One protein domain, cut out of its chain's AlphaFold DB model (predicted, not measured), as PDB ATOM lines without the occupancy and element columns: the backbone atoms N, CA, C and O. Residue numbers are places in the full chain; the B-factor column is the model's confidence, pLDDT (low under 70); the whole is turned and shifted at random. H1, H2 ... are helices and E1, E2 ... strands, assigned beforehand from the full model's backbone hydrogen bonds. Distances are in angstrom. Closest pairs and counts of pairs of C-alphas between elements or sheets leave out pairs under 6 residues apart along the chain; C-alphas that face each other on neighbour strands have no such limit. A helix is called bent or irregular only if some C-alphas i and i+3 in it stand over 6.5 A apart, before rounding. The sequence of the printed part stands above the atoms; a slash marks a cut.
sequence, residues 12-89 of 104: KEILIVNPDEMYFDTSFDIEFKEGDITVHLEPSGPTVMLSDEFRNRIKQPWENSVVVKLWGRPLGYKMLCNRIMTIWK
ATOM      1  N   LYS A  12     200.043 212.946 207.205       58.25
ATOM      2  CA  LYS A  12     199.393 212.312 208.357       58.25
ATOM      3  C   LYS A  12     198.142 211.529 207.918       58.25
ATOM      4  O   LYS A  12     198.005 210.374 208.284       58.25
ATOM      5  N   GLU A  13     197.291 212.088 207.058       59.00
ATOM      6  CA  GLU A  13     196.093 211.400 206.531       59.00
ATOM      7  C   GLU A  13     196.403 210.200 205.624       59.00
ATOM      8  O   GLU A  13     195.647 209.234 205.609       59.00
ATOM      9  N   ILE A  14     197.513 210.231 204.878       65.12
ATOM     10  CA  ILE A  14     197.974 209.084 204.074       65.12
ATOM     11  C   ILE A  14     198.430 207.929 204.979       65.12
ATOM     12  O   ILE A  14     198.313 206.770 204.589       65.12
ATOM     13  N   LEU A  15     198.929 208.229 206.181       56.31
ATOM     14  CA  LEU A  15     199.272 207.217 207.183       56.31
ATOM     15  C   LEU A  15     198.047 206.740 207.986       56.31
ATOM     16  O   LEU A  15     198.065 205.626 208.495       56.31
ATOM     17  N   ILE A  16     196.982 207.547 208.072       57.88
ATOM     18  CA  ILE A  16     195.730 207.262 208.804       57.88
ATOM     19  C   ILE A  16     194.641 206.740 207.837       57.88
ATOM     20  O   ILE A  16     193.480 207.143 207.882       57.88
ATOM     21  N   VAL A  17     194.998 205.868 206.892       48.78
ATOM     22  CA  VAL A  17     193.993 205.217 206.031       48.78
ATOM     23  C   VAL A  17     193.225 204.167 206.847       48.78
ATOM     24  O   VAL A  17     193.822 203.468 207.658       48.78
ATOM     25  N   ASN A  18     191.899 204.138 206.646       48.25
ATOM     26  CA  ASN A  18     190.849 203.346 207.307       48.25
ATOM     27  C   ASN A  18     191.309 202.171 208.204       48.25
ATOM     28  O   ASN A  18     191.972 201.260 207.710       48.25
ATOM     29  N   PRO A  19     190.851 202.100 209.473       50.09
ATOM     30  CA  PRO A  19     191.211 201.022 210.398       50.09
ATOM     31  C   PRO A  19     190.856 199.609 209.900       50.09
ATOM     32  O   PRO A  19     191.525 198.659 210.289       50.09
ATOM     33  N   ASP A  20     189.872 199.465 209.006       45.31
ATOM     34  CA  ASP A  20     189.511 198.171 208.401       45.31
ATOM     35  C   ASP A  20     190.460 197.724 207.263       45.31
ATOM     36  O   ASP A  20     190.486 196.545 206.914       45.31
ATOM     37  N   GLU A  21     191.270 198.630 206.694       50.22
ATOM     38  CA  GLU A  21     192.330 198.320 205.708       50.22
ATOM     39  C   GLU A  21     193.744 198.386 206.313       50.22
ATOM     40  O   GLU A  21     194.752 198.208 205.619       50.22
ATOM     41  N   MET A  22     193.833 198.630 207.621       46.91
ATOM     42  CA  MET A  22     195.072 198.676 208.382       46.91
ATOM     43  C   MET A  22     195.663 197.265 208.463       46.91
ATOM     44  O   MET A  22     195.431 196.517 209.409       46.91
ATOM     45  N   TYR A  23     196.501 196.916 207.484       49.72
ATOM     46  CA  TYR A  23     197.593 195.974 207.713       49.72
ATOM     47  C   TYR A  23     198.524 196.626 208.736       49.72
ATOM     48  O   TYR A  23     199.557 197.200 208.383       49.72
ATOM     49  N   PHE A  24     198.141 196.590 210.014       46.50
ATOM     50  CA  PHE A  24     199.134 196.716 211.060       46.50
ATOM     51  C   PHE A  24     200.150 195.628 210.763       46.50
ATOM     52  O   PHE A  24     199.783 194.469 210.560       46.50
ATOM     53  N   ASP A  25     201.397 196.033 210.581       52.00
ATOM     54  CA  ASP A  25     202.460 195.128 210.198       52.00
ATOM     55  C   ASP A  25     202.733 194.194 211.381       52.00
ATOM     56  O   ASP A  25     203.617 194.442 212.197       52.00
ATOM     57  N   THR A  26     201.954 193.114 211.476       51.84
ATOM     58  CA  THR A  26     202.098 192.043 212.470       51.84
ATOM     59  C   THR A  26     203.439 191.323 212.336       51.84
ATOM     60  O   THR A  26     203.778 190.482 213.162       51.84
ATOM     61  N   SER A  27     204.269 191.673 211.336       58.22
ATOM     62  CA  SER A  27     205.650 191.182 211.245       58.22
ATOM     63  C   SER A  27     206.535 191.597 212.425       58.22
ATOM     64  O   SER A  27     207.630 191.056 212.568       58.22
ATOM     65  N   PHE A  28     206.054 192.497 213.291       63.69
ATOM     66  CA  PHE A  28     206.713 192.885 214.538       63.69
ATOM     67  C   PHE A  28     205.997 192.393 215.804       63.69
ATOM     68  O   PHE A  28     206.307 192.889 216.888       63.69
ATOM     69  N   ASP A  29     205.069 191.436 215.705       73.19
ATOM     70  CA  ASP A  29     204.436 190.849 216.890       73.19
ATOM     71  C   ASP A  29     205.492 190.113 217.726       73.19
ATOM     72  O   ASP A  29     205.966 189.026 217.391       73.19
ATOM     73  N   ILE A  30     205.900 190.746 218.825       83.62
ATOM     74  CA  ILE A  30     206.848 190.176 219.777       83.62
ATOM     75  C   ILE A  30     206.051 189.389 220.812       83.62
ATOM     76  O   ILE A  30     205.263 189.946 221.574       83.62
ATOM     77  N   GLU A  31     206.294 188.084 220.868       87.19
ATOM     78  CA  GLU A  31     205.726 187.223 221.900       87.19
ATOM     79  C   GLU A  31     206.350 187.532 223.270       87.19
ATOM     80  O   GLU A  31     207.579 187.512 223.432       87.19
ATOM     81  N   PHE A  32     205.490 187.770 224.262       88.88
ATOM     82  CA  PHE A  32     205.872 187.948 225.660       88.88
ATOM     83  C   PHE A  32     205.859 186.612 226.395       88.88
ATOM     84  O   PHE A  32     204.911 185.833 226.290       88.88
ATOM     85  N   LYS A  33     206.896 186.377 227.190       93.56
ATOM     86  CA  LYS A  33     207.045 185.212 228.060       93.56
ATOM     87  C   LYS A  33     207.086 185.652 229.515       93.56
ATOM     88  O   LYS A  33     207.452 186.782 229.843       93.56
ATOM     89  N   GLU A  34     206.716 184.739 230.404       93.88
ATOM     90  CA  GLU A  34     206.879 184.956 231.837       93.88
ATOM     91  C   GLU A  34     208.357 185.220 232.168       93.88
ATOM     92  O   GLU A  34     209.247 184.522 231.684       93.88
ATOM     93  N   GLY A  35     208.618 186.260 232.964       93.88
ATOM     94  CA  GLY A  35     209.975 186.695 233.313       93.88
ATOM     95  C   GLY A  35     210.628 187.670 232.325       93.88
ATOM     96  O   GLY A  35     211.708 188.180 232.617       93.88
ATOM     97  N   ASP A  36     209.986 187.991 231.198       96.56
ATOM     98  CA  ASP A  36     210.516 188.969 230.237       96.56
ATOM     99  C   ASP A  36     210.581 190.384 230.793       96.56
ATOM    100  O   ASP A  36     211.499 191.139 230.470       96.56
ATOM    101  N   ILE A  37     209.601 190.722 231.627       95.69
ATOM    102  CA  ILE A  37     209.483 192.008 232.295       95.69
ATOM    103  C   ILE A  37     209.291 191.739 233.779       95.69
ATOM    104  O   ILE A  37     208.340 191.064 234.174       95.69
ATOM    105  N   THR A  38     210.164 192.301 234.606       95.81
ATOM    106  CA  THR A  38     209.977 192.331 236.058       95.81
ATOM    107  C   THR A  38     209.872 193.771 236.533       95.81
ATOM    108  O   THR A  38     210.515 194.677 235.999       95.81
ATOM    109  N   VAL A  39     209.020 193.998 237.531       95.69
ATOM    110  CA  VAL A  39     208.828 195.314 238.140       95.69
ATOM    111  C   VAL A  39     209.166 195.205 239.618       95.69
ATOM    112  O   VAL A  39     208.551 194.431 240.346       95.69
ATOM    113  N   HIS A  40     210.145 195.990 240.051       94.62
ATOM    114  CA  HIS A  40     210.582 196.078 241.438       94.62
ATOM    115  C   HIS A  40     210.111 197.407 242.023       94.62
ATOM    116  O   HIS A  40     210.319 198.458 241.419       94.62
ATOM    117  N   LEU A  41     209.447 197.376 243.176       95.00
ATOM    118  CA  LEU A  41     208.979 198.578 243.862       95.00
ATOM    119  C   LEU A  41     210.013 198.983 244.908       95.00
ATOM    120  O   LEU A  41     210.086 198.376 245.971       95.00
ATOM    121  N   GLU A  42     210.795 200.013 244.598       93.25
ATOM    122  CA  GLU A  42     211.800 200.559 245.508       93.25
ATOM    123  C   GLU A  42     211.298 201.857 246.160       93.25
ATOM    124  O   GLU A  42     210.432 202.537 245.597       93.25
ATOM    125  N   PRO A  43     211.858 202.276 247.312       92.88
ATOM    126  CA  PRO A  43     211.515 203.553 247.944       92.88
ATOM    127  C   PRO A  43     211.720 204.775 247.031       92.88
ATOM    128  O   PRO A  43     211.071 205.801 247.215       92.88
ATOM    129  N   SER A  44     212.614 204.670 246.044       93.44
ATOM    130  CA  SER A  44     212.872 205.696 245.027       93.44
ATOM    131  C   SER A  44     211.899 205.670 243.842       93.44
ATOM    132  O   SER A  44     211.955 206.567 243.003       93.44
ATOM    133  N   GLY A  45     211.036 204.655 243.744       94.38
ATOM    134  CA  GLY A  45     210.100 204.446 242.640       94.38
ATOM    135  C   GLY A  45     210.213 203.059 241.991       94.38
ATOM    136  O   GLY A  45     211.107 202.277 242.324       94.38
ATOM    137  N   PRO A  46     209.300 202.726 241.060       95.75
ATOM    138  CA  PRO A  46     209.322 201.451 240.358       95.75
ATOM    139  C   PRO A  46     210.528 201.352 239.417       95.75
ATOM    140  O   PRO A  46     210.799 202.259 238.631       95.75
ATOM    141  N   THR A  47     211.207 200.211 239.448       96.06
ATOM    142  CA  THR A  47     212.236 199.829 238.479       96.06
ATOM    143  C   THR A  47     211.681 198.739 237.574       96.06
ATOM    144  O   THR A  47     211.292 197.674 238.051       96.06
ATOM    145  N   VAL A  48     211.651 198.999 236.267       95.19
ATOM    146  CA  VAL A  48     211.264 198.016 235.247       95.19
ATOM    147  C   VAL A  48     212.528 197.404 234.661       95.19
ATOM    148  O   VAL A  48     213.381 198.119 234.132       95.19
ATOM    149  N   MET A  49     212.647 196.085 234.741       95.50
ATOM    150  CA  MET A  49     213.742 195.330 234.150       95.50
ATOM    151  C   MET A  49     213.236 194.468 233.002       95.50
ATOM    152  O   MET A  49     212.151 193.900 233.070       95.50
ATOM    153  N   LEU A  50     214.054 194.371 231.956       96.69
ATOM    154  CA  LEU A  50     213.819 193.499 230.813       96.69
ATOM    155  C   LEU A  50     214.864 192.386 230.820       96.69
ATOM    156  O   LEU A  50     216.055 192.688 230.960       96.69
ATOM    157  N   SER A  51     214.442 191.138 230.625       96.94
ATOM    158  CA  SER A  51     215.375 190.017 230.473       96.94
ATOM    159  C   SER A  51     216.254 190.210 229.233       96.94
ATOM    160  O   SER A  51     215.829 190.803 228.236       96.94
ATOM    161  N   ASP A  52     217.488 189.704 229.256       96.38
ATOM    162  CA  ASP A  52     218.380 189.823 228.095       96.38
ATOM    163  C   ASP A  52     217.817 189.098 226.864       96.38
ATOM    164  O   ASP A  52     217.917 189.596 225.742       96.38
ATOM    165  N   GLU A  53     217.137 187.968 227.066       95.56
ATOM    166  CA  GLU A  53     216.449 187.242 225.995       95.56
ATOM    167  C   GLU A  53     215.319 188.061 225.368       95.56
ATOM    168  O   GLU A  53     215.163 188.077 224.144       95.56
ATOM    169  N   PHE A  54     214.531 188.760 226.187       95.62
ATOM    170  CA  PHE A  54     213.491 189.651 225.686       95.62
ATOM    171  C   PHE A  54     214.104 190.842 224.947       95.62
ATOM    172  O   PHE A  54     213.699 191.148 223.827       95.62
ATOM    173  N   ARG A  55     215.166 191.447 225.496       94.44
ATOM    174  CA  ARG A  55     215.912 192.536 224.841       94.44
ATOM    175  C   ARG A  55     216.507 192.125 223.496       94.44
ATOM    176  O   ARG A  55     216.672 192.987 222.634       94.44
ATOM    177  N   ASN A  56     216.841 190.855 223.304       93.31
ATOM    178  CA  ASN A  56     217.302 190.350 222.014       93.31
ATOM    179  C   ASN A  56     216.133 190.149 221.042       93.31
ATOM    180  O   ASN A  56     216.218 190.619 219.911       93.31
ATOM    181  N   ARG A  57     215.009 189.570 221.493       93.00
ATOM    182  CA  ARG A  57     213.791 189.433 220.671       93.00
ATOM    183  C   ARG A  57     213.254 190.771 220.175       93.00
ATOM    184  O   ARG A  57     212.936 190.882 219.000       93.00
ATOM    185  N   ILE A  58     213.220 191.805 221.019       92.19
ATOM    186  CA  ILE A  58     212.762 193.138 220.588       92.19
ATOM    187  C   ILE A  58     213.705 193.790 219.564       92.19
ATOM    188  O   ILE A  58     213.271 194.637 218.791       92.19
ATOM    189  N   LYS A  59     214.999 193.430 219.561       90.81
ATOM    190  CA  LYS A  59     216.009 193.984 218.639       90.81
ATOM    191  C   LYS A  59     216.078 193.231 217.318       90.81
ATOM    192  O   LYS A  59     216.400 193.848 216.310       90.81
ATOM    193  N   GLN A  60     215.780 191.934 217.331       91.19
ATOM    194  CA  GLN A  60     215.923 191.044 216.182       91.19
ATOM    195  C   GLN A  60     215.266 191.583 214.893       91.19
ATOM    196  O   GLN A  60     215.923 191.567 213.851       91.19
ATOM    197  N   PRO A  61     214.037 192.144 214.913       88.31
ATOM    198  CA  PRO A  61     213.415 192.669 213.694       88.31
ATOM    199  C   PRO A  61     214.154 193.869 213.079       88.31
ATOM    200  O   PRO A  61     213.946 194.194 211.910       88.31
ATOM    201  N   TRP A  62     215.026 194.519 213.854       89.06
ATOM    202  CA  TRP A  62     215.748 195.738 213.491       89.06
ATOM    203  C   TRP A  62     217.232 195.499 213.194       89.06
ATOM    204  O   TRP A  62     217.973 196.460 212.986       89.06
ATOM    205  N   GLU A  63     217.695 194.244 213.162       90.25
ATOM    206  CA  GLU A  63     219.117 193.898 212.971       90.25
ATOM    207  C   GLU A  63     219.719 194.492 211.691       90.25
ATOM    208  O   GLU A  63     220.890 194.865 211.667       90.25
ATOM    209  N   ASN A  64     218.904 194.625 210.641       89.44
ATOM    210  CA  ASN A  64     219.304 195.188 209.349       89.44
ATOM    211  C   ASN A  64     218.709 196.585 209.101       89.44
ATOM    212  O   ASN A  64     218.564 197.016 207.954       89.44
ATOM    213  N   SER A  65     218.322 197.289 210.165       91.31
ATOM    214  CA  SER A  65     217.741 198.628 210.092       91.31
ATOM    215  C   SER A  65     218.771 199.714 210.382       91.31
ATOM    216  O   SER A  65     219.761 199.517 211.083       91.31
ATOM    217  N   VAL A  66     218.514 200.907 209.851       91.44
ATOM    218  CA  VAL A  66     219.333 202.100 210.081       91.44
ATOM    219  C   VAL A  66     218.432 203.270 210.433       91.44
ATOM    220  O   VAL A  66     217.434 203.527 209.760       91.44
ATOM    221  N   VAL A  67     218.792 203.998 211.486       91.19
ATOM    222  CA  VAL A  67     218.083 205.216 211.883       91.19
ATOM    223  C   VAL A  67     218.691 206.393 211.133       91.19
ATOM    224  O   VAL A  67     219.883 206.676 211.256       91.19
ATOM    225  N   VAL A  68     217.867 207.093 210.358       87.25
ATOM    226  CA  VAL A  68     218.294 208.260 209.582       87.25
ATOM    227  C   VAL A  68     217.697 209.517 210.195       87.25
ATOM    228  O   VAL A  68     216.481 209.671 210.257       87.25
ATOM    229  N   LYS A  69     218.557 210.454 210.602       86.94
ATOM    230  CA  LYS A  69     218.147 211.806 210.997       86.94
ATOM    231  C   LYS A  69     218.402 212.775 209.850       86.94
ATOM    232  O   LYS A  69     219.536 212.919 209.395       86.94
ATOM    233  N   LEU A  70     217.349 213.441 209.387       84.31
ATOM    234  CA  LEU A  70     217.447 214.461 208.348       84.31
ATOM    235  C   LEU A  70     217.788 215.814 208.967       84.31
ATOM    236  O   LEU A  70     217.178 216.233 209.947       84.31
ATOM    237  N   TRP A  71     218.753 216.505 208.368       84.44
ATOM    238  CA  TRP A  71     219.151 217.852 208.759       84.44
ATOM    239  C   TRP A  71     218.773 218.846 207.657       84.44
ATOM    240  O   TRP A  71     218.939 218.556 206.471       84.44
ATOM    241  N   GLY A  72     218.308 220.035 208.045       83.88
ATOM    242  CA  GLY A  72     217.963 221.111 207.114       83.88
ATOM    243  C   GLY A  72     216.485 221.130 206.723       83.88
ATOM    244  O   GLY A  72     215.612 220.984 207.573       83.88
ATOM    245  N   ARG A  73     216.200 221.392 205.440       81.94
ATOM    246  CA  ARG A  73     214.821 221.555 204.954       81.94
ATOM    247  C   ARG A  73     214.051 220.229 205.020       81.94
ATOM    248  O   ARG A  73     214.645 219.194 204.706       81.94
ATOM    249  N   PRO A  74     212.743 220.262 205.333       79.31
ATOM    250  CA  PRO A  74     211.896 219.080 205.261       79.31
ATOM    251  C   PRO A  74     211.999 218.413 203.888       79.31
ATOM    252  O   PRO A  74     211.962 219.082 202.852       79.31
ATOM    253  N   LEU A  75     212.144 217.091 203.890       82.69
ATOM    254  CA  LEU A  75     212.232 216.282 202.684       82.69
ATOM    255  C   LEU A  75     210.966 215.437 202.575       82.69
ATOM    256  O   LEU A  75     210.633 214.708 203.503       82.69
ATOM    257  N   GLY A  76     210.271 215.510 201.441       85.56
ATOM    258  CA  GLY A  76     209.104 214.656 201.211       85.56
ATOM    259  C   GLY A  76     209.490 213.173 201.168       85.56
ATOM    260  O   GLY A  76     210.542 212.820 200.629       85.56
ATOM    261  N   TYR A  77     208.611 212.300 201.668       85.31
ATOM    262  CA  TYR A  77     208.833 210.852 201.790       85.31
ATOM    263  C   TYR A  77     209.376 210.199 200.508       85.31
ATOM    264  O   TYR A  77     210.432 209.572 200.514       85.31
ATOM    265  N   LYS A  78     208.725 210.424 199.359       87.44
ATOM    266  CA  LYS A  78     209.163 209.854 198.071       87.44
ATOM    267  C   LYS A  78     210.575 210.302 197.675       87.44
ATOM    268  O   LYS A  78     211.347 209.522 197.123       87.44
ATOM    269  N   MET A  79     210.924 211.556 197.965       89.56
ATOM    270  CA  MET A  79     212.255 212.091 197.683       89.56
ATOM    271  C   MET A  79     213.310 211.484 198.613       89.56
ATOM    272  O   MET A  79     214.406 211.168 198.146       89.56
ATOM    273  N   LEU A  80     212.976 211.275 199.891       89.94
ATOM    274  CA  LEU A  80     213.817 210.542 200.837       89.94
ATOM    275  C   LEU A  80     214.091 209.120 200.340       89.94
ATOM    276  O   LEU A  80     215.254 208.750 200.187       89.94
ATOM    277  N   CYS A  81     213.044 208.366 200.006       89.50
ATOM    278  CA  CYS A  81     213.165 206.995 199.512       89.50
ATOM    279  C   CYS A  81     214.041 206.911 198.250       89.50
ATOM    280  O   CYS A  81     214.960 206.093 198.166       89.50
ATOM    281  N   ASN A  82     213.835 207.814 197.287       90.19
ATOM    282  CA  ASN A  82     214.663 207.867 196.080       90.19
ATOM    283  C   ASN A  82     216.137 208.168 196.399       90.19
ATOM    284  O   ASN A  82     217.040 207.568 195.807       90.19
ATOM    285  N   ARG A  83     216.404 209.078 197.346       90.69
ATOM    286  CA  ARG A  83     217.774 209.383 197.786       90.69
ATOM    287  C   ARG A  83     218.430 208.188 198.469       90.69
ATOM    288  O   ARG A  83     219.572 207.895 198.138       90.69
ATOM    289  N   ILE A  84     217.717 207.489 199.352       91.56
ATOM    290  CA  ILE A  84     218.211 206.277 200.022       91.56
ATOM    291  C   ILE A  84     218.615 205.224 198.983       91.56
ATOM    292  O   ILE A  84     219.757 204.762 198.996       91.56
ATOM    293  N   MET A  85     217.731 204.916 198.024       90.19
ATOM    294  CA  MET A  85     218.041 203.961 196.950       90.19
ATOM    295  C   MET A  85     219.277 204.376 196.146       90.19
ATOM    296  O   MET A  85     220.116 203.537 195.829       90.19
ATOM    297  N   THR A  86     219.401 205.668 195.832       91.19
ATOM    298  CA  THR A  86     220.497 206.188 195.001       91.19
ATOM    299  C   THR A  86     221.838 206.163 195.734       91.19
ATOM    300  O   THR A  86     222.836 205.714 195.174       91.19
ATOM    301  N   ILE A  87     221.873 206.639 196.983       92.31
ATOM    302  CA  ILE A  87     223.110 206.774 197.767       92.31
ATOM    303  C   ILE A  87     223.634 205.395 198.169       92.31
ATOM    304  O   ILE A  87     224.829 205.133 198.033       92.31
ATOM    305  N   TRP A  88     222.755 204.504 198.631       92.19
ATOM    306  CA  TRP A  88     223.158 203.184 199.125       92.19
ATOM    307  C   TRP A  88     223.133 202.089 198.065       92.19
ATOM    308  O   TRP A  88     223.590 200.984 198.342       92.19
ATOM    309  N   LYS A  89     222.649 202.379 196.849       92.12
ATOM    310  CA  LYS A  89     222.562 201.413 195.739       92.12
ATOM    311  C   LYS A  89     221.921 200.094 196.188       92.12
ATOM    312  O   LYS A  89     222.433 199.012 195.894       92.12
TER     313      LYS A  89
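AT A GLANCE: This is residues 12 to 89 of the 104 residues of an uncharacterized protein of Ricinus communis (UniProt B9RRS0). This is an open, stretched-out chain: a two-stranded hairpin, E1 and E2, makes one end, H2 leads away from it at a corner, and H3 makes the far end. The short H1 and the first part of the long link after it, together residues 12 to 26, make a loose arm that stands free, and the rest of the link, residues 27 to 36, leads on to E1. The middle is largely empty, and no helix touches another helix. You have 78 printed residues with three named helices and two named strands, in the order H1, E1, E2, H2, H3; the sheet is E1 - E2, antiparallel, and the class is mixed, helices and strands. The whole is extended, with a radius of gyration of the C-alphas of 18.9 A and spans of 49 by 34 by 26 A.

HOW THE PARTS SIT: Look first at the hairpin of E1, residues 37 to 42, and E2, residues 45 to 50, antiparallel at 157 degrees between their directions. Among the C-alphas that face each other are 41 and 46, 4.5 A apart. Across the pair, N 40 and O 47 at 2.9 A and N 47 and O 40 at 2.8 A are within hydrogen-bond range. Next find H2, residues 52 to 62, after a tight link from E2; H2 and E1 are only just apart, their closest C-alphas being 8.1 A from each other. H3, residues 77 to 88, is apart from H2 and from both strands. H1, residues 12 to 15, is apart from E2, H2 and H3. In H3 every O i to N i+4 pair is within hydrogen-bond range, in H2 4 of 7 are, and H1 is too short for such a pair.

IN THESE COORDINATES: Find C-alpha 37 at (209.483, 192.008, 232.295); from there E1 runs 15.9 A to Glu 42. E2 runs 16.5 A, from Gly 45 to Leu 50. H2 measures 16.0 A from Asp 52 to Trp 62; it is irregular, but only just: C-alphas 58 and 61 are 6.9 A apart. H3 begins at Tyr 77 and ends 16.5 A on, with C-alpha 88 at (223.158, 203.184, 199.125). H1 starts at C-alpha 12, at (199.393, 212.312, 208.357), and measures 5.2 A.

THE WHOLE: The two C-alphas farthest apart, those of Pro 43 and Thr 86, are 53.8 A from each other. The links from H1 to E1, 21 residues, and from H2 to H3, 14 residues, are long. Residues 12 to 26, of which 12 to 15 belong to H1, stand free, as do residues 41 to 46 and residues 71 to 79, of which 77 to 79 belong to H3. The printed part has no cut. Its mean pLDDT is 82.7, and in the B-factor column you find residues 12 to 28 under 70.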